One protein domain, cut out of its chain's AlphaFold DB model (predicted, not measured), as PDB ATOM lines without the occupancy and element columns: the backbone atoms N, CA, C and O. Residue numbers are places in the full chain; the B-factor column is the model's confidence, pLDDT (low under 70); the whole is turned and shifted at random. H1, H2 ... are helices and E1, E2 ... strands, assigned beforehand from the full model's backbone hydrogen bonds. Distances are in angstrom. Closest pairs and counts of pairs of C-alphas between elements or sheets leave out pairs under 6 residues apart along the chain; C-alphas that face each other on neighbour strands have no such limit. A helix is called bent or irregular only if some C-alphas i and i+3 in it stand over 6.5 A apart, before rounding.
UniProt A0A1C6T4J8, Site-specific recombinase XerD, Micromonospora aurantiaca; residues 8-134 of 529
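What this domain is: This is residues 8 to 134 of the 529 residues of the protein "Site-specific recombinase XerD" of Micromonospora aurantiaca (UniProt A0A1C6T4J8). The model has two lobes: a small slab, in which helices H1 and H2 lie side by side over one face of the three-stranded sheet E1 E2 E3, and a strand hairpin, E4 and E5, with the short helices H3 and H4 near one end of it. From H4 a tail without named elements, residues 118 to 134, leads back toward the slab, and its residues 127 to 134 stick out. The printed part has 127 residues, with four named helices and five named strands in the order E1 H1 E2 H2 E3 H3 E4 E5 H4. The class is mixed, helices and strands; the first sheet, in the order E1 E2 E3, is parallel, and the second, E4 E5, is antiparallel. The whole is only just compact, close to loose, with a radius of gyration of the C-alphas of 16.5 A and spans of 47 by 35 by 26 A.

Where its parts are: E1, residues 8 to 10, begins at C-alpha 8 (-36.772, -35.195, 40.662). H1, residues 14 to 24, is 15.1 A long. E2, residues 32 to 37, and E3, residues 65 to 70, are each 15.8 A long. Between them H2, residues 45 to 61, measures 23.7 A from C-alpha 45 (-49.803, -51.210, 33.022); it has a kink of 26 degrees near residue 53 and is irregular, with C-alphas 53 and 56 7.0 A apart. H3 is residues 81 to 85. E4, residues 92 to 98, spans 18.1 A and E5, residues 104 to 110, 20.3 A. H4, residues 111 to 117, ends at C-alpha 117 (-34.662, -55.190, 45.433); it is only just irregular, with C-alphas 112 and 115 6.9 A apart.

How they stand to each other: E1 and E2 are parallel, with N 10 and O 34 2.8 A apart, and E2 and E3 are parallel, with N 35 and O 67 2.8 A apart. E1, H1, E2 and E2, H2, E3 are strand-helix-strand units, parallel neighbour strands joined through a helix, each with a right-handed crossover. H1 and H2 make two layers with the sheet, both on the same face, at heights of 9.7 A and 10.0 A. They only just touch, with 3 pairs of C-alphas within 8 A, closest at Leu 20 and Ala 59, 7.1 A; H2 does so with residues 55 to 59 alone. The hairpin E4 and E5 has N 95 and O 107 2.9 A apart. The closest C-alphas of E4 and H4 are those of Ser 92 and Val 111, 6.1 A. Each O i to N i+4 pair is within hydrogen-bond range in H1 and H3, against 11 of 13 in H2 and 1 of 3 in H4, which has 2 of 4 O i to N i+3 pairs within range.

The domain as a whole: The farthest C-alphas, those of Gly 26 and Gly 89, are 48.4 A apart. The printed part has no cut, and no link between named elements is long. The mean pLDDT of the printed part is 71.8; residue 85, residues 88 to 104 and residues 106 to 132 are under 70.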
ATOM      1  N   VAL A   8     -36.193 -34.240  39.705       82.44
ATOM      2  CA  VAL A   8     -36.772 -35.195  40.662       82.44
ATOM      3  C   VAL A   8     -37.097 -36.504  39.954       82.44
ATOM      4  O   VAL A   8     -37.635 -36.512  38.850       82.44
ATOM      5  N   ALA A   9     -36.801 -37.633  40.594       82.69
ATOM      6  CA  ALA A   9     -37.245 -38.932  40.101       82.69
ATOM      7  C   ALA A   9     -38.769 -39.072  40.266       82.69
ATOM      8  O   ALA A   9     -39.310 -38.914  41.362       82.69
ATOM      9  N   PHE A  10     -39.464 -39.396  39.179       86.12
ATOM     10  CA  PHE A  10     -40.899 -39.650  39.154       86.12
ATOM     11  C   PHE A  10     -41.142 -41.145  38.955       86.12
ATOM     12  O   PHE A  10     -40.657 -41.715  37.987       86.12
ATOM     13  N   GLY A  11     -41.882 -41.790  39.858       82.19
ATOM     14  CA  GLY A  11     -42.175 -43.228  39.781       82.19
ATOM     15  C   GLY A  11     -43.637 -43.556  39.480       82.19
ATOM     16  O   GLY A  11     -44.021 -44.710  39.582       82.19
ATOM     17  N   GLY A  12     -44.486 -42.558  39.210       81.38
ATOM     18  CA  GLY A  12     -45.931 -42.750  38.998       81.38
ATOM     19  C   GLY A  12     -46.747 -43.122  40.246       81.38
ATOM     20  O   GLY A  12     -47.970 -43.166  40.185       81.38
ATOM     21  N   GLY A  13     -46.104 -43.324  41.400       79.19
ATOM     22  CA  GLY A  13     -46.767 -43.572  42.682       79.19
ATOM     23  C   GLY A  13     -47.319 -42.309  43.359       79.19
ATOM     24  O   GLY A  13     -47.097 -41.174  42.921       79.19
ATOM     25  N   VAL A  14     -48.005 -42.501  44.491       79.94
ATOM     26  CA  VAL A  14     -48.679 -41.423  45.246       79.94
ATOM     27  C   VAL A  14     -47.702 -40.328  45.695       79.94
ATOM     28  O   VAL A  14     -48.013 -39.146  45.592       79.94
ATOM     29  N   GLN A  15     -46.501 -40.697  46.150       79.69
ATOM     30  CA  GLN A  15     -45.498 -39.737  46.635       79.69
ATOM     31  C   GLN A  15     -44.881 -38.904  45.501       79.69
ATOM     32  O   GLN A  15     -44.804 -37.683  45.622       79.69
ATOM     33  N   SER A  16     -44.493 -39.521  44.377       84.06
ATOM     34  CA  SER A  16     -43.972 -38.775  43.219       84.06
ATOM     35  C   SER A  16     -45.039 -37.884  42.583       84.06
ATOM     36  O   SER A  16     -44.729 -36.790  42.122       84.06
ATOM     37  N   THR A  17     -46.302 -38.309  42.627       89.06
ATOM     38  CA  THR A  17     -47.447 -37.494  42.202       89.06
ATOM     39  C   THR A  17     -47.670 -36.311  43.143       89.06
ATOM     40  O   THR A  17     -47.875 -35.193  42.685       89.06
ATOM     41  N   ALA A  18     -47.563 -36.512  44.459       86.69
ATOM     42  CA  ALA A  18     -47.647 -35.414  45.417       86.69
ATOM     43  C   ALA A  18     -46.522 -34.387  45.207       86.69
ATOM     44  O   ALA A  18     -46.786 -33.190  45.253       86.69
ATOM     45  N   LEU A  19     -45.293 -34.832  44.917       87.06
ATOM     46  CA  LEU A  19     -44.192 -33.931  44.557       87.06
ATOM     47  C   LEU A  19     -44.497 -33.145  43.279       87.06
ATOM     48  O   LEU A  19     -44.266 -31.940  43.252       87.06
ATOM     49  N   LEU A  20     -45.072 -33.788  42.260       90.00
ATOM     50  CA  LEU A  20     -45.498 -33.109  41.034       90.00
ATOM     51  C   LEU A  20     -46.532 -32.008  41.324       90.00
ATOM     52  O   LEU A  20     -46.391 -30.889  40.840       90.00
ATOM     53  N   VAL A  21     -47.523 -32.282  42.176       91.88
ATOM     54  CA  VAL A  21     -48.530 -31.289  42.601       91.88
ATOM     55  C   VAL A  21     -47.909 -30.167  43.445       91.88
ATOM     56  O   VAL A  21     -48.266 -28.997  43.307       91.88
ATOM     57  N   LEU A  22     -46.959 -30.483  44.327       91.69
ATOM     58  CA  LEU A  22     -46.249 -29.472  45.117       91.69
ATOM     59  C   LEU A  22     -45.385 -28.563  44.237       91.69
ATOM     60  O   LEU A  22     -45.323 -27.361  44.495       91.69
ATOM     61  N   ALA A  23     -44.753 -29.115  43.200       90.00
ATOM     62  CA  ALA A  23     -44.018 -28.337  42.210       90.00
ATOM     63  C   ALA A  23     -44.977 -27.456  41.394       90.00
ATOM     64  O   ALA A  23     -44.737 -26.260  41.258       90.00
ATOM     65  N   ALA A  24     -46.118 -28.007  40.967       90.56
ATOM     66  CA  ALA A  24     -47.143 -27.283  40.210       90.56
ATOM     67  C   ALA A  24     -47.768 -26.127  41.008       90.56
ATOM     68  O   ALA A  24     -48.131 -25.099  40.447       90.56
ATOM     69  N   THR A  25     -47.858 -26.272  42.333       91.69
ATOM     70  CA  THR A  25     -48.338 -25.221  43.246       91.69
ATOM     71  C   THR A  25     -47.240 -24.264  43.724       91.69
ATOM     72  O   THR A  25     -47.494 -23.438  44.600       91.69
ATOM     73  N   GLY A  26     -46.015 -24.371  43.195       87.56
ATOM     74  CA  GLY A  26     -44.892 -23.488  43.527       87.56
ATOM     75  C   GLY A  26     -44.325 -23.663  44.940       87.56
ATOM     76  O   GLY A  26     -43.522 -22.848  45.388       87.56
ATOM     77  N   LYS A  27     -44.719 -24.719  45.665       87.00
ATOM     78  CA  LYS A  27     -44.242 -24.996  47.034       87.00
ATOM     79  C   LYS A  27     -42.836 -25.590  47.065       87.00
ATOM     80  O   LYS A  27     -42.156 -25.484  48.082       87.00
ATOM     81  N   ILE A  28     -42.416 -26.226  45.974       87.31
ATOM     82  CA  ILE A  28     -41.058 -26.739  45.772       87.31
ATOM     83  C   ILE A  28     -40.562 -26.329  44.383       87.31
ATOM     84  O   ILE A  28     -41.346 -26.237  43.444       87.31
ATOM     85  N   ASN A  29     -39.260 -26.081  44.247       86.31
ATOM     86  CA  ASN A  29     -38.672 -25.542  43.019       86.31
ATOM     87  C   ASN A  29     -37.910 -26.623  42.238       86.31
ATOM     88  O   ASN A  29     -36.677 -26.628  42.203       86.31
ATOM     89  N   PHE A  30     -38.669 -27.546  41.643       87.00
ATOM     90  CA  PHE A  30     -38.165 -28.618  40.786       87.00
ATOM     91  C   PHE A  30     -38.882 -28.582  39.430       87.00
ATOM     92  O   PHE A  30     -39.992 -29.100  39.320       87.00
ATOM     93  N   PRO A  31     -38.281 -27.950  38.407       85.88
ATOM     94  CA  PRO A  31     -38.907 -27.806  37.093       85.88
ATOM     95  C   PRO A  31     -38.904 -29.101  36.270       85.88
ATOM     96  O   PRO A  31     -39.645 -29.193  35.295       85.88
ATOM     97  N   THR A  32     -38.093 -30.094  36.645       89.12
ATOM     98  CA  THR A  32     -37.868 -31.299  35.838       89.12
ATOM     99  C   THR A  32     -38.155 -32.565  36.641       89.12
ATOM    100  O   THR A  32     -37.634 -32.759  37.738       89.12
ATOM    101  N   PHE A  33     -38.947 -33.465  36.076       90.44
ATOM    102  CA  PHE A  33     -39.265 -34.782  36.607       90.44
ATOM    103  C   PHE A  33     -38.829 -35.856  35.609       90.44
ATOM    104  O   PHE A  33     -39.019 -35.711  34.406       90.44
ATOM    105  N   LEU A  34     -38.237 -36.938  36.104       89.94
ATOM    106  CA  LEU A  34     -37.666 -38.007  35.285       89.94
ATOM    107  C   LEU A  34     -38.339 -39.339  35.627       89.94
ATOM    108  O   LEU A  34     -38.150 -39.853  36.729       89.94
ATOM    109  N   PHE A  35     -39.102 -39.905  34.694       88.56
ATOM    110  CA  PHE A  35     -39.689 -41.239  34.811       88.56
ATOM    111  C   PHE A  35     -38.816 -42.262  34.091       88.56
ATOM    112  O   PHE A  35     -38.693 -42.222  32.870       88.56
ATOM    113  N   ALA A  36     -38.205 -43.185  34.832       85.94
ATOM    114  CA  ALA A  36     -37.435 -44.276  34.243       85.94
ATOM    115  C   ALA A  36     -38.381 -45.401  33.806       85.94
ATOM    116  O   ALA A  36     -38.798 -46.205  34.634       85.94
ATOM    117  N   ASN A  37     -38.713 -45.465  32.516       85.25
ATOM    118  CA  ASN A  37     -39.585 -46.509  31.992       85.25
ATOM    119  C   ASN A  37     -38.801 -47.819  31.839       85.25
ATOM    120  O   ASN A  37     -37.905 -47.924  30.993       85.25
ATOM    121  N   THR A  38     -39.146 -48.827  32.644       81.81
ATOM    122  CA  THR A  38     -38.485 -50.139  32.605       81.81
ATOM    123  C   THR A  38     -39.012 -51.089  31.523       81.81
ATOM    124  O   THR A  38     -38.426 -52.153  31.322       81.81
ATOM    125  N   GLY A  39     -40.034 -50.692  30.763       81.50
ATOM    126  CA  GLY A  39     -40.649 -51.466  29.684       81.50
ATOM    127  C   GLY A  39     -42.067 -51.925  30.021       81.50
ATOM    128  O   GLY A  39     -42.409 -52.119  31.181       81.50
ATOM    129  N   ARG A  40     -42.906 -52.142  28.997       82.25
ATOM    130  CA  ARG A  40     -44.299 -52.625  29.165       82.25
ATOM    131  C   ARG A  40     -44.404 -54.039  29.748       82.25
ATOM    132  O   ARG A  40     -45.469 -54.428  30.203       82.25
ATOM    133  N   ASP A  41     -43.323 -54.803  29.674       78.25
ATOM    134  CA  ASP A  41     -43.186 -56.159  30.207       78.25
ATOM    135  C   ASP A  41     -42.731 -56.185  31.678       78.25
ATOM    136  O   ASP A  41     -42.687 -57.251  32.286       78.25
ATOM    137  N   SER A  42     -42.366 -55.024  32.235       77.25
ATOM    138  CA  SER A  42     -41.723 -54.889  33.545       77.25
ATOM    139  C   SER A  42     -42.425 -53.872  34.454       77.25
ATOM    140  O   SER A  42     -42.434 -54.053  35.670       77.25
ATOM    141  N   GLU A  43     -43.011 -52.821  33.876       80.94
ATOM    142  CA  GLU A  43     -43.835 -51.836  34.579       80.94
ATOM    143  C   GLU A  43     -45.284 -52.295  34.730       80.94
ATOM    144  O   GLU A  43     -45.837 -52.987  33.873       80.94
ATOM    145  N   ASP A  44     -45.935 -51.819  35.792       81.19
ATOM    146  CA  ASP A  44     -47.377 -51.983  35.955       81.19
ATOM    147  C   ASP A  44     -48.130 -51.212  34.842       81.19
ATOM    148  O   ASP A  44     -47.915 -49.999  34.683       81.19
ATOM    149  N   PRO A  45     -49.030 -51.864  34.077       84.88
ATOM    150  CA  PRO A  45     -49.803 -51.210  33.022       84.88
ATOM    151  C   PRO A  45     -50.594 -49.985  33.500       84.88
ATOM    152  O   PRO A  45     -50.683 -48.996  32.769       84.88
ATOM    153  N   ALA A  46     -51.121 -50.007  34.729       82.00
ATOM    154  CA  ALA A  46     -51.870 -48.894  35.302       82.00
ATOM    155  C   ALA A  46     -50.970 -47.678  35.573       82.00
ATOM    156  O   ALA A  46     -51.406 -46.540  35.409       82.00
ATOM    157  N   THR A  47     -49.699 -47.895  35.926       83.38
ATOM    158  CA  THR A  47     -48.717 -46.811  36.106       83.38
ATOM    159  C   THR A  47     -48.407 -46.127  34.779       83.38
ATOM    160  O   THR A  47     -48.365 -44.896  34.712       83.38
ATOM    161  N   LEU A  48     -48.233 -46.905  33.706       88.38
ATOM    162  CA  LEU A  48     -48.001 -46.363  32.365       88.38
ATOM    163  C   LEU A  48     -49.228 -45.612  31.841       88.38
ATOM    164  O   LEU A  48     -49.080 -44.517  31.295       88.38
ATOM    165  N   GLU A  49     -50.435 -46.152  32.040       89.06
ATOM    166  CA  GLU A  49     -51.669 -45.445  31.689       89.06
ATOM    167  C   GLU A  49     -51.781 -44.136  32.476       89.06
ATOM    168  O   GLU A  49     -52.022 -43.081  31.887       89.06
ATOM    169  N   TYR A  50     -51.531 -44.172  33.789       90.06
ATOM    170  CA  TYR A  50     -51.582 -42.988  34.638       90.06
ATOM    171  C   TYR A  50     -50.593 -41.904  34.191       90.06
ATOM    172  O   TYR A  50     -50.948 -40.722  34.108       90.06
ATOM    173  N   LEU A  51     -49.363 -42.306  33.858       91.25
ATOM    174  CA  LEU A  51     -48.317 -41.412  33.373       91.25
ATOM    175  C   LEU A  51     -48.757 -40.665  32.109       91.25
ATOM    176  O   LEU A  51     -48.640 -39.441  32.052       91.25
ATOM    177  N   GLN A  52     -49.255 -41.392  31.103       91.62
ATOM    178  CA  GLN A  52     -49.616 -40.801  29.812       91.62
ATOM    179  C   GLN A  52     -50.928 -40.015  29.888       91.62
ATOM    180  O   GLN A  52     -51.037 -38.943  29.298       91.62
ATOM    181  N   ARG A  53     -51.923 -40.528  30.621       92.56
ATOM    182  CA  ARG A  53     -53.276 -39.959  30.659       92.56
ATOM    183  C   ARG A  53     -53.412 -38.783  31.621       92.56
ATOM    184  O   ARG A  53     -54.205 -37.886  31.354       92.56
ATOM    185  N   TYR A  54     -52.664 -38.781  32.725       93.25
ATOM    186  CA  TYR A  54     -52.819 -37.783  33.787       93.25
ATOM    187  C   TYR A  54     -51.528 -37.024  34.085       93.25
ATOM    188  O   TYR A  54     -51.522 -35.797  34.009       93.25
ATOM    189  N   ALA A  55     -50.431 -37.719  34.405       92.19
ATOM    190  CA  ALA A  55     -49.243 -37.054  34.944       92.19
ATOM    191  C   ALA A  55     -48.551 -36.132  33.927       92.19
ATOM    192  O   ALA A  55     -48.257 -34.984  34.257       92.19
ATOM    193  N   LYS A  56     -48.323 -36.596  32.689       93.62
ATOM    194  CA  LYS A  56     -47.703 -35.784  31.628       93.62
ATOM    195  C   LYS A  56     -48.554 -34.567  31.234       93.62
ATOM    196  O   LYS A  56     -48.000 -33.468  31.240       93.62
ATOM    197  N   PRO A  57     -49.869 -34.701  30.955       95.12
ATOM    198  CA  PRO A  57     -50.717 -33.541  30.683       95.12
ATOM    199  C   PRO A  57     -50.743 -32.539  31.841       95.12
ATOM    200  O   PRO A  57     -50.643 -31.336  31.616       95.12
ATOM    201  N   TYR A  58     -50.828 -33.028  33.082       94.50
ATOM    202  CA  TYR A  58     -50.836 -32.171  34.265       94.50
ATOM    203  C   TYR A  58     -49.515 -31.409  34.439       94.50
ATOM    204  O   TYR A  58     -49.540 -30.208  34.703       94.50
ATOM    205  N   ALA A  59     -48.375 -32.084  34.257       93.31
ATOM    206  CA  ALA A  59     -47.050 -31.470  34.304       93.31
ATOM    207  C   ALA A  59     -46.902 -30.369  33.240       93.31
ATOM    208  O   ALA A  59     -46.556 -29.235  33.572       93.31
ATOM    209  N   ALA A  60     -47.264 -30.675  31.990       93.12
ATOM    210  CA  ALA A  60     -47.191 -29.732  30.878       93.12
ATOM    211  C   ALA A  60     -48.065 -28.486  31.110       93.12
ATOM    212  O   ALA A  60     -47.613 -27.367  30.880       93.12
ATOM    213  N   ALA A  61     -49.281 -28.664  31.642       94.00
ATOM    214  CA  ALA A  61     -50.191 -27.560  31.959       94.00
ATOM    215  C   ALA A  61     -49.646 -26.588  33.027       94.00
ATOM    216  O   ALA A  61     -50.093 -25.447  33.089       94.00
ATOM    217  N   HIS A  62     -48.683 -27.021  33.847       93.50
ATOM    218  CA  HIS A  62     -48.076 -26.216  34.914       93.50
ATOM    219  C   HIS A  62     -46.609 -25.849  34.631       93.50
ATOM    220  O   HIS A  62     -45.895 -25.435  35.542       93.50
ATOM    221  N   GLY A  63     -46.144 -25.997  33.382       91.31
ATOM    222  CA  GLY A  63     -44.775 -25.641  32.989       91.31
ATOM    223  C   GLY A  63     -43.695 -26.540  33.599       91.31
ATOM    224  O   GLY A  63     -42.560 -26.101  33.775       91.31
ATOM    225  N   ILE A  64     -44.045 -27.780  33.949       93.19
ATOM    226  CA  ILE A  64     -43.124 -28.780  34.493       93.19
ATOM    227  C   ILE A  64     -42.765 -29.773  33.393       93.19
ATOM    228  O   ILE A  64     -43.636 -30.352  32.742       93.19
ATOM    229  N   GLU A  65     -41.473 -30.021  33.223       91.75
ATOM    230  CA  GLU A  65     -40.979 -30.998  32.263       91.75
ATOM    231  C   GLU A  65     -40.978 -32.399  32.877       91.75
ATOM    232  O   GLU A  65     -40.185 -32.681  33.772       91.75
ATOM    233  N   LEU A  66     -41.837 -33.299  32.395       91.75
ATOM    234  CA  LEU A  66     -41.836 -34.711  32.790       91.75
ATOM    235  C   LEU A  66     -41.254 -35.572  31.659       91.75
ATOM    236  O   LEU A  66     -41.958 -35.929  30.714       91.75
ATOM    237  N   HIS A  67     -39.968 -35.907  31.766       89.62
ATOM    238  CA  HIS A  67     -39.247 -36.700  30.768       89.62
ATOM    239  C   HIS A  67     -39.371 -38.192  31.043       89.62
ATOM    240  O   HIS A  67     -39.159 -38.662  32.163       89.62
ATOM    241  N   GLU A  68     -39.660 -38.946  29.991       88.75
ATOM    242  CA  GLU A  68     -39.651 -40.402  30.009       88.75
ATOM    243  C   GLU A  68     -38.283 -40.900  29.532       88.75
ATOM    244  O   GLU A  68     -37.850 -40.614  28.417       88.75
ATOM    245  N   LEU A  69     -37.577 -41.613  30.405       86.44
ATOM    246  CA  LEU A  69     -36.244 -42.133  30.154       86.44
ATOM    247  C   LEU A  69     -36.331 -43.618  29.826       86.44
ATOM    248  O   LEU A  69     -36.762 -44.424  30.649       86.44
ATOM    249  N   HIS A  70     -35.845 -43.972  28.642       82.25
ATOM    250  CA  HIS A  70     -35.663 -45.355  28.226       82.25
ATOM    251  C   HIS A  70     -34.186 -45.720  28.266       82.25
ATOM    252  O   HIS A  70     -33.314 -44.923  27.912       82.25
ATOM    253  N   ARG A  71     -33.889 -46.958  28.662       79.06
ATOM    254  CA  ARG A  71     -32.539 -47.496  28.523       79.06
ATOM    255  C   ARG A  71     -32.333 -47.916  27.073       79.06
ATOM    256  O   ARG A  71     -32.914 -48.899  26.631       79.06
ATOM    257  N   THR A  72     -31.492 -47.192  26.350       82.06
ATOM    258  CA  THR A  72     -31.099 -47.548  24.987       82.06
ATOM    259  C   THR A  72     -29.752 -48.264  24.980       82.06
ATOM    260  O   THR A  72     -28.841 -47.963  25.760       82.06
ATOM    261  N   ARG A  73     -29.629 -49.264  24.113       77.12
ATOM    262  CA  ARG A  73     -28.358 -49.911  23.787       77.12
ATOM    263  C   ARG A  73     -27.579 -49.049  22.791       77.12
ATOM    264  O   ARG A  73     -28.110 -48.115  22.197       77.12
ATOM    265  N   ARG A  74     -26.295 -49.376  22.594       78.06
ATOM    266  CA  ARG A  74     -25.438 -48.688  21.605       78.06
ATOM    267  C   ARG A  74     -25.946 -48.841  20.164       78.06
ATOM    268  O   ARG A  74     -25.586 -48.032  19.324       78.06
ATOM    269  N   ASP A  75     -26.771 -49.852  19.908       79.56
ATOM    270  CA  ASP A  75     -27.448 -50.111  18.632       79.56
ATOM    271  C   ASP A  75     -28.757 -49.306  18.458       79.56
ATOM    272  O   ASP A  75     -29.443 -49.459  17.452       79.56
ATOM    273  N   GLY A  76     -29.120 -48.458  19.429       77.69
ATOM    274  CA  GLY A  76     -30.337 -47.643  19.407       77.69
ATOM    275  C   GLY A  76     -31.610 -48.365  19.865       77.69
ATOM    276  O   GLY A  76     -32.642 -47.716  20.029       77.69
ATOM    277  N   THR A  77     -31.565 -49.673  20.130       83.00
ATOM    278  CA  THR A  77     -32.731 -50.429  20.611       83.00
ATOM    279  C   THR A  77     -33.020 -50.142  22.086       83.00
ATOM    280  O   THR A  77     -32.105 -49.945  22.892       83.00
ATOM    281  N   VAL A  78     -34.303 -50.113  22.459       80.19
ATOM    282  CA  VAL A  78     -34.730 -49.959  23.858       80.19
ATOM    283  C   VAL A  78     -34.642 -51.311  24.566       80.19
ATOM    284  O   VAL A  78     -35.248 -52.290  24.142       80.19
ATOM    285  N   GLU A  79     -33.888 -51.363  25.658       82.56
ATOM    286  CA  GLU A  79     -33.722 -52.544  26.503       82.56
ATOM    287  C   GLU A  79     -34.653 -52.459  27.717       82.56
ATOM    288  O   GLU A  79     -34.485 -51.587  28.574       82.56
ATOM    289  N   THR A  80     -35.607 -53.388  27.814       83.44
ATOM    290  CA  THR A  80     -36.483 -53.523  28.986       83.44
ATOM    291  C   THR A  80     -35.762 -54.193  30.158       83.44
ATOM    292  O   THR A  80     -34.750 -54.884  29.990       83.44
ATOM    293  N   LEU A  81     -36.274 -53.998  31.375       77.75
ATOM    294  CA  LEU A  81     -35.723 -54.630  32.575       77.75
ATOM    295  C   LEU A  81     -35.864 -56.157  32.513       77.75
ATOM    296  O   LEU A  81     -34.902 -56.861  32.825       77.75
ATOM    297  N   TRP A  82     -37.016 -56.660  32.066       74.12
ATOM    298  CA  TRP A  82     -37.253 -58.086  31.856       74.12
ATOM    299  C   TRP A  82     -36.310 -58.673  30.805       74.12
ATOM    300  O   TRP A  82     -35.585 -59.620  31.109       74.12
ATOM    301  N   GLY A  83     -36.200 -58.052  29.624       77.94
ATOM    302  CA  GLY A  83     -35.285 -58.504  28.569       77.94
ATOM    303  C   GLY A  83     -33.813 -58.516  28.998       77.94
ATOM    304  O   GLY A  83     -33.009 -59.305  28.498       77.94
ATOM    305  N   ARG A  84     -33.445 -57.675  29.970       74.62
ATOM    306  CA  ARG A  84     -32.112 -57.671  30.580       74.62
ATOM    307  C   ARG A  84     -31.909 -58.807  31.585       74.62
ATOM    308  O   ARG A  84     -30.792 -59.302  31.708       74.62
ATOM    309  N   LEU A  85     -32.952 -59.196  32.313       68.88
ATOM    310  CA  LEU A  85     -32.918 -60.282  33.295       68.88
ATOM    311  C   LEU A  85     -32.917 -61.666  32.639       68.88
ATOM    312  O   LEU A  85     -32.262 -62.571  33.150       68.88
ATOM    313  N   THR A  86     -33.616 -61.829  31.516       71.56
ATOM    314  CA  THR A  86     -33.809 -63.128  30.847       71.56
ATOM    315  C   THR A  86     -32.781 -63.441  29.761       71.56
ATOM    316  O   THR A  86     -32.890 -64.467  29.092       71.56
ATOM    317  N   ARG A  87     -31.765 -62.593  29.562       73.31
ATOM    318  CA  ARG A  87     -30.705 -62.834  28.573       73.31
ATOM    319  C   ARG A  87     -29.873 -64.067  28.955       73.31
ATOM    320  O   ARG A  87     -29.412 -64.170  30.094       73.31
ATOM    321  N   GLU A  88     -29.615 -64.963  28.003       57.62
ATOM    322  CA  GLU A  88     -28.748 -66.134  28.210       57.62
ATOM    323  C   GLU A  88     -27.362 -65.715  28.740       57.62
ATOM    324  O   GLU A  88     -26.705 -64.829  28.191       57.62
ATOM    325  N   GLY A  89     -26.945 -66.314  29.864       63.41
ATOM    326  CA  GLY A  89     -25.709 -65.978  30.587       63.41
ATOM    327  C   GLY A  89     -25.865 -64.985  31.753       63.41
ATOM    328  O   GLY A  89     -24.918 -64.774  32.513       63.41
ATOM    329  N   SER A  90     -27.052 -64.407  31.962       59.44
ATOM    330  CA  SER A  90     -27.311 -63.441  33.044       59.44
ATOM    331  C   SER A  90     -27.519 -64.139  34.392       59.44
ATOM    332  O   SER A  90     -28.620 -64.574  34.708       59.44
ATOM    333  N   ARG A  91     -26.476 -64.242  35.229       55.41
ATOM    334  CA  ARG A  91     -26.607 -64.785  36.604       55.41
ATOM    335  C   ARG A  91     -26.872 -63.723  37.681       55.41
ATOM    336  O   ARG A  91     -27.333 -64.055  38.771       55.41
ATOM    337  N   SER A  92     -26.585 -62.452  37.399       58.78
ATOM    338  CA  SER A  92     -26.768 -61.341  38.343       58.78
ATOM    339  C   SER A  92     -26.849 -59.998  37.624       58.78
ATOM    340  O   SER A  92     -26.110 -59.780  36.663       58.78
ATOM    341  N   LEU A  93     -27.655 -59.063  38.136       60.03
ATOM    342  CA  LEU A  93     -27.577 -57.662  37.716       60.03
ATOM    343  C   LEU A  93     -26.507 -56.923  38.537       60.03
ATOM    344  O   LEU A  93     -26.564 -56.967  39.769       60.03
ATOM    345  N   PRO A  94     -25.558 -56.215  37.893       59.72
ATOM    346  CA  PRO A  94     -24.686 -55.285  38.594       59.72
ATOM    347  C   PRO A  94     -25.518 -54.079  39.039       59.72
ATOM    348  O   PRO A  94     -25.996 -53.294  38.218       59.72
ATOM    349  N   ILE A  95     -25.708 -53.946  40.350       57.72
ATOM    350  CA  ILE A  95     -26.356 -52.783  40.959       57.72
ATOM    351  C   ILE A  95     -25.263 -51.734  41.189       57.72
ATOM    352  O   ILE A  95     -24.311 -52.031  41.920       57.72
ATOM    353  N   PRO A  96     -25.362 -50.535  40.592       49.38
ATOM    354  CA  PRO A  96     -24.419 -49.461  40.861       49.38
ATOM    355  C   PRO A  96     -24.505 -49.053  42.337       49.38
ATOM    356  O   PRO A  96     -25.586 -48.807  42.869       49.38
ATOM    357  N   VAL A  97     -23.359 -49.008  43.006       57.59
ATOM    358  CA  VAL A  97     -23.217 -48.626  44.416       57.59
ATOM    359  C   VAL A  97     -22.072 -47.632  44.567       57.59
ATOM    360  O   VAL A  97     -21.135 -47.637  43.778       57.59
ATOM    361  N   ARG A  98     -22.124 -46.773  45.586       57.19
ATOM    362  CA  ARG A  98     -20.954 -45.997  46.019       57.19
ATOM    363  C   ARG A  98     -20.194 -46.832  47.042       57.19
ATOM    364  O   ARG A  98     -20.777 -47.277  48.030       57.19
ATOM    365  N   MET A  99     -18.915 -47.059  46.785       63.59
ATOM    366  CA  MET A  99     -18.009 -47.716  47.723       63.59
ATOM    367  C   MET A  99     -17.739 -46.789  48.921       63.59
ATOM    368  O   MET A  99     -18.035 -45.594  48.871       63.59
ATOM    369  N   SER A 100     -17.170 -47.314  50.008       54.12
ATOM    370  CA  SER A 100     -16.859 -46.534  51.222       54.12
ATOM    371  C   SER A 100     -15.917 -45.348  50.971       54.12
ATOM    372  O   SER A 100     -15.966 -44.364  51.699       54.12
ATOM    373  N   ASN A 101     -15.107 -45.407  49.913       62.19
ATOM    374  CA  ASN A 101     -14.240 -44.323  49.441       62.19
ATOM    375  C   ASN A 101     -14.956 -43.317  48.514       62.19
ATOM    376  O   ASN A 101     -14.313 -42.471  47.900       62.19
ATOM    377  N   GLY A 102     -16.275 -43.438  48.347       52.66
ATOM    378  CA  GLY A 102     -17.062 -42.607  47.448       52.66
ATOM    379  C   GLY A 102     -16.891 -42.941  45.964       52.66
ATOM    380  O   GLY A 102     -17.552 -42.306  45.151       52.66
ATOM    381  N   ALA A 103     -16.082 -43.923  45.562       57.81
ATOM    382  CA  ALA A 103     -15.949 -44.295  44.155       57.81
ATOM    383  C   ALA A 103     -17.210 -45.024  43.635       57.81
ATOM    384  O   ALA A 103     -17.858 -45.749  44.402       57.81
ATOM    385  N   PRO A 104     -17.582 -44.868  42.348       60.84
ATOM    386  CA  PRO A 104     -18.607 -45.699  41.724       60.84
ATOM    387  C   PRO A 104     -18.124 -47.154  41.664       60.84
ATOM    388  O   PRO A 104     -17.046 -47.438  41.153       60.84
ATOM    389  N   GLY A 105     -18.926 -48.077  42.180       71.81
ATOM    390  CA  GLY A 105     -18.699 -49.517  42.132       71.81
ATOM    391  C   GLY A 105     -19.966 -50.261  41.723       71.81
ATOM    392  O   GLY A 105     -21.018 -49.663  41.484       71.81
ATOM    393  N   THR A 106     -19.886 -51.588  41.644       63.59
ATOM    394  CA  THR A 106     -21.053 -52.440  41.379       63.59
ATOM    395  C   THR A 106     -21.092 -53.607  42.359       63.59
ATOM    396  O   THR A 106     -20.049 -54.118  42.761       63.59
ATOM    397  N   ARG A 107     -22.296 -54.023  42.763       61.28
ATOM    398  CA  ARG A 107     -22.527 -55.265  43.518       61.28
ATOM    399  C   ARG A 107     -23.352 -56.235  42.677       61.28
ATOM    400  O   ARG A 107     -24.295 -55.805  42.013       61.28
ATOM    401  N   SER A 108     -23.040 -57.525  42.723       50.41
ATOM    402  CA  SER A 108     -23.863 -58.573  42.116       50.41
ATOM    403  C   SER A 108     -24.945 -59.029  43.104       50.41
ATOM    404  O   SER A 108     -24.696 -59.193  44.296       50.41
ATOM    405  N   CYS A 109     -26.178 -59.202  42.625       43.78
ATOM    406  CA  CYS A 109     -27.284 -59.764  43.402       43.78
ATOM    407  C   CYS A 109     -27.899 -60.934  42.617       43.78
ATOM    408  O   CYS A 109     -28.136 -60.794  41.417       43.78
ATOM    409  N   CYS A 110     -28.114 -62.084  43.268       41.78
ATOM    410  CA  CYS A 110     -28.727 -63.266  42.649       41.78
ATOM    411  C   CYS A 110     -30.219 -63.039  42.350       41.78
ATOM    412  O   CYS A 110     -30.925 -62.402  43.136       41.78
ATOM    413  N   VAL A 111     -30.682 -63.628  41.242       41.97
ATOM    414  CA  VAL A 111     -31.990 -63.426  40.580       41.97
ATOM    415  C   VAL A 111     -33.204 -63.555  41.519       41.97
ATOM    416  O   VAL A 111     -34.165 -62.800  41.392       41.97
ATOM    417  N   ILE A 112     -33.137 -64.427  42.531       37.97
ATOM    418  CA  ILE A 112     -34.217 -64.646  43.518       37.97
ATOM    419  C   ILE A 112     -34.453 -63.424  44.429       37.97
ATOM    420  O   ILE A 112     -35.562 -63.207  44.907       37.97
ATOM    421  N   CYS A 113     -33.440 -62.583  44.646       35.78
ATOM    422  CA  CYS A 113     -33.538 -61.399  45.508       35.78
ATOM    423  C   CYS A 113     -33.855 -60.114  44.711       35.78
ATOM    424  O   CYS A 113     -34.154 -59.064  45.285       35.78
ATOM    425  N   THR A 114     -33.802 -60.177  43.376       36.91
ATOM    426  CA  THR A 114     -33.870 -59.000  42.501       36.91
ATOM    427  C   THR A 114     -35.293 -58.465  42.349       36.91
ATOM    428  O   THR A 114     -35.475 -57.257  42.454       36.91
ATOM    429  N   ILE A 115     -36.317 -59.322  42.263       34.94
ATOM    430  CA  ILE A 115     -37.731 -58.885  42.185       34.94
ATOM    431  C   ILE A 115     -38.130 -58.046  43.419       34.94
ATOM    432  O   ILE A 115     -38.911 -57.107  43.309       34.94
ATOM    433  N   CYS A 116     -37.505 -58.291  44.578       30.88
ATOM    434  CA  CYS A 116     -37.743 -57.534  45.810       30.88
ATOM    435  C   CYS A 116     -36.814 -56.303  45.969       30.88
ATOM    436  O   CYS A 116     -37.131 -55.379  46.714       30.88
ATOM    437  N   CYS A 117     -35.668 -56.252  45.274       31.00
ATOM    438  CA  CYS A 117     -34.662 -55.190  45.433       31.00
ATOM    439  C   CYS A 117     -34.730 -54.070  44.380       31.00
ATOM    440  O   CYS A 117     -34.327 -52.948  44.696       31.00
ATOM    441  N   SER A 118     -35.228 -54.313  43.160       29.83
ATOM    442  CA  SER A 118     -35.265 -53.267  42.113       29.83
ATOM    443  C   SER A 118     -36.324 -52.187  42.360       29.83
ATOM    444  O   SER A 118     -36.128 -51.053  41.940       29.83
ATOM    445  N   LEU A 119     -37.381 -52.496  43.120       31.56
ATOM    446  CA  LEU A 119     -38.412 -51.534  43.540       31.56
ATOM    447  C   LEU A 119     -38.017 -50.706  44.779       31.56
ATOM    448  O   LEU A 119     -38.667 -49.714  45.093       31.56
ATOM    449  N   ILE A 120     -36.932 -51.069  45.475       36.06
ATOM    450  CA  ILE A 120     -36.536 -50.458  46.759       36.06
ATOM    451  C   ILE A 120     -35.309 -49.534  46.619       36.06
ATOM    452  O   ILE A 120     -34.994 -48.771  47.528       36.06
ATOM    453  N   SER A 121     -34.610 -49.528  45.476       30.00
ATOM    454  CA  SER A 121     -33.319 -48.823  45.363       30.00
ATOM    455  C   SER A 121     -33.378 -47.368  44.872       30.00
ATOM    456  O   SER A 121     -32.327 -46.731  44.803       30.00
ATOM    457  N   VAL A 122     -34.554 -46.815  44.556       32.56
ATOM    458  CA  VAL A 122     -34.690 -45.396  44.144       32.56
ATOM    459  C   VAL A 122     -35.510 -44.569  45.147       32.56
ATOM    460  O   VAL A 122     -35.424 -43.345  45.159       32.56
ATOM    461  N   PHE A 123     -36.208 -45.214  46.086       31.39
ATOM    462  CA  PHE A 123     -37.041 -44.519  47.071       31.39
ATOM    463  C   PHE A 123     -36.288 -44.014  48.315       31.39
ATOM    464  O   PHE A 123     -36.758 -43.124  49.018       31.39
ATOM    465  N   THR A 124     -35.069 -44.498  48.556       33.12
ATOM    466  CA  THR A 124     -34.270 -44.129  49.740       33.12
ATOM    467  C   THR A 124     -33.342 -42.927  49.523       33.12
ATOM    468  O   THR A 124     -32.468 -42.674  50.356       33.12
ATOM    469  N   THR A 125     -33.498 -42.180  48.423       33.53
ATOM    470  CA  THR A 125     -32.589 -41.066  48.086       33.53
ATOM    471  C   THR A 125     -33.228 -39.682  48.233       33.53
ATOM    472  O   THR A 125     -32.504 -38.726  48.472       33.53
ATOM    473  N   VAL A 126     -34.561 -39.552  48.269       35.88
ATOM    474  CA  VAL A 126     -35.210 -38.228  48.440       35.88
ATOM    475  C   VAL A 126     -35.366 -37.818  49.918       35.88
ATOM    476  O   VAL A 126     -35.410 -36.634  50.227       35.88
ATOM    477  N   ILE A 127     -35.321 -38.759  50.873       38.84
ATOM    478  CA  ILE A 127     -35.193 -38.428  52.314       38.84
ATOM    479  C   ILE A 127     -33.721 -38.182  52.709       38.84
ATOM    480  O   ILE A 127     -33.438 -37.483  53.681       38.84
ATOM    481  N   LYS A 128     -32.756 -38.678  51.919       36.53
ATOM    482  CA  LYS A 128     -31.324 -38.442  52.163       36.53
ATOM    483  C   LYS A 128     -30.843 -37.048  51.753       36.53
ATOM    484  O   LYS A 128     -29.842 -36.602  52.303       36.53
ATOM    485  N   GLU A 129     -31.553 -36.340  50.875       37.94
ATOM    486  CA  GLU A 129     -31.164 -34.983  50.450       37.94
ATOM    487  C   GLU A 129     -31.536 -33.870  51.449       37.94
ATOM    488  O   GLU A 129     -31.081 -32.742  51.298       37.94
ATOM    489  N   LEU A 130     -32.270 -34.186  52.528       39.31
ATOM    490  CA  LEU A 130     -32.504 -33.272  53.661       39.31
ATOM    491  C   LEU A 130     -31.659 -33.603  54.904       39.31
ATOM    492  O   LEU A 130     -31.751 -32.899  55.907       39.31
ATOM    493  N   GLY A 131     -30.841 -34.660  54.870       44.09
ATOM    494  CA  GLY A 131     -29.986 -35.045  55.998       44.09
ATOM    495  C   GLY A 131     -30.735 -35.487  57.264       44.09
ATOM    496  O   GLY A 131     -30.128 -35.514  58.332       44.09
ATOM    497  N   VAL A 132     -32.028 -35.834  57.183       54.69
ATOM    498  CA  VAL A 132     -32.823 -36.232  58.358       54.69
ATOM    499  C   VAL A 132     -33.329 -37.670  58.217       54.69
ATOM    500  O   VAL A 132     -34.242 -37.946  57.441       54.69
ATOM    501  N   ASP A 133     -32.745 -38.602  58.976       81.69
ATOM    502  CA  ASP A 133     -33.240 -39.980  59.084       81.69
ATOM    503  C   ASP A 133     -34.552 -39.988  59.887       81.69
ATOM    504  O   ASP A 133     -34.589 -39.584  61.050       81.69
ATOM    505  N   LEU A 134     -35.651 -40.460  59.285       85.19
ATOM    506  CA  LEU A 134     -36.958 -40.576  59.945       85.19
ATOM    507  C   LEU A 134     -36.881 -41.385  61.250       85.19
ATOM    508  O   LEU A 134     -37.619 -41.100  62.198       85.19
TER     509      LEU A 134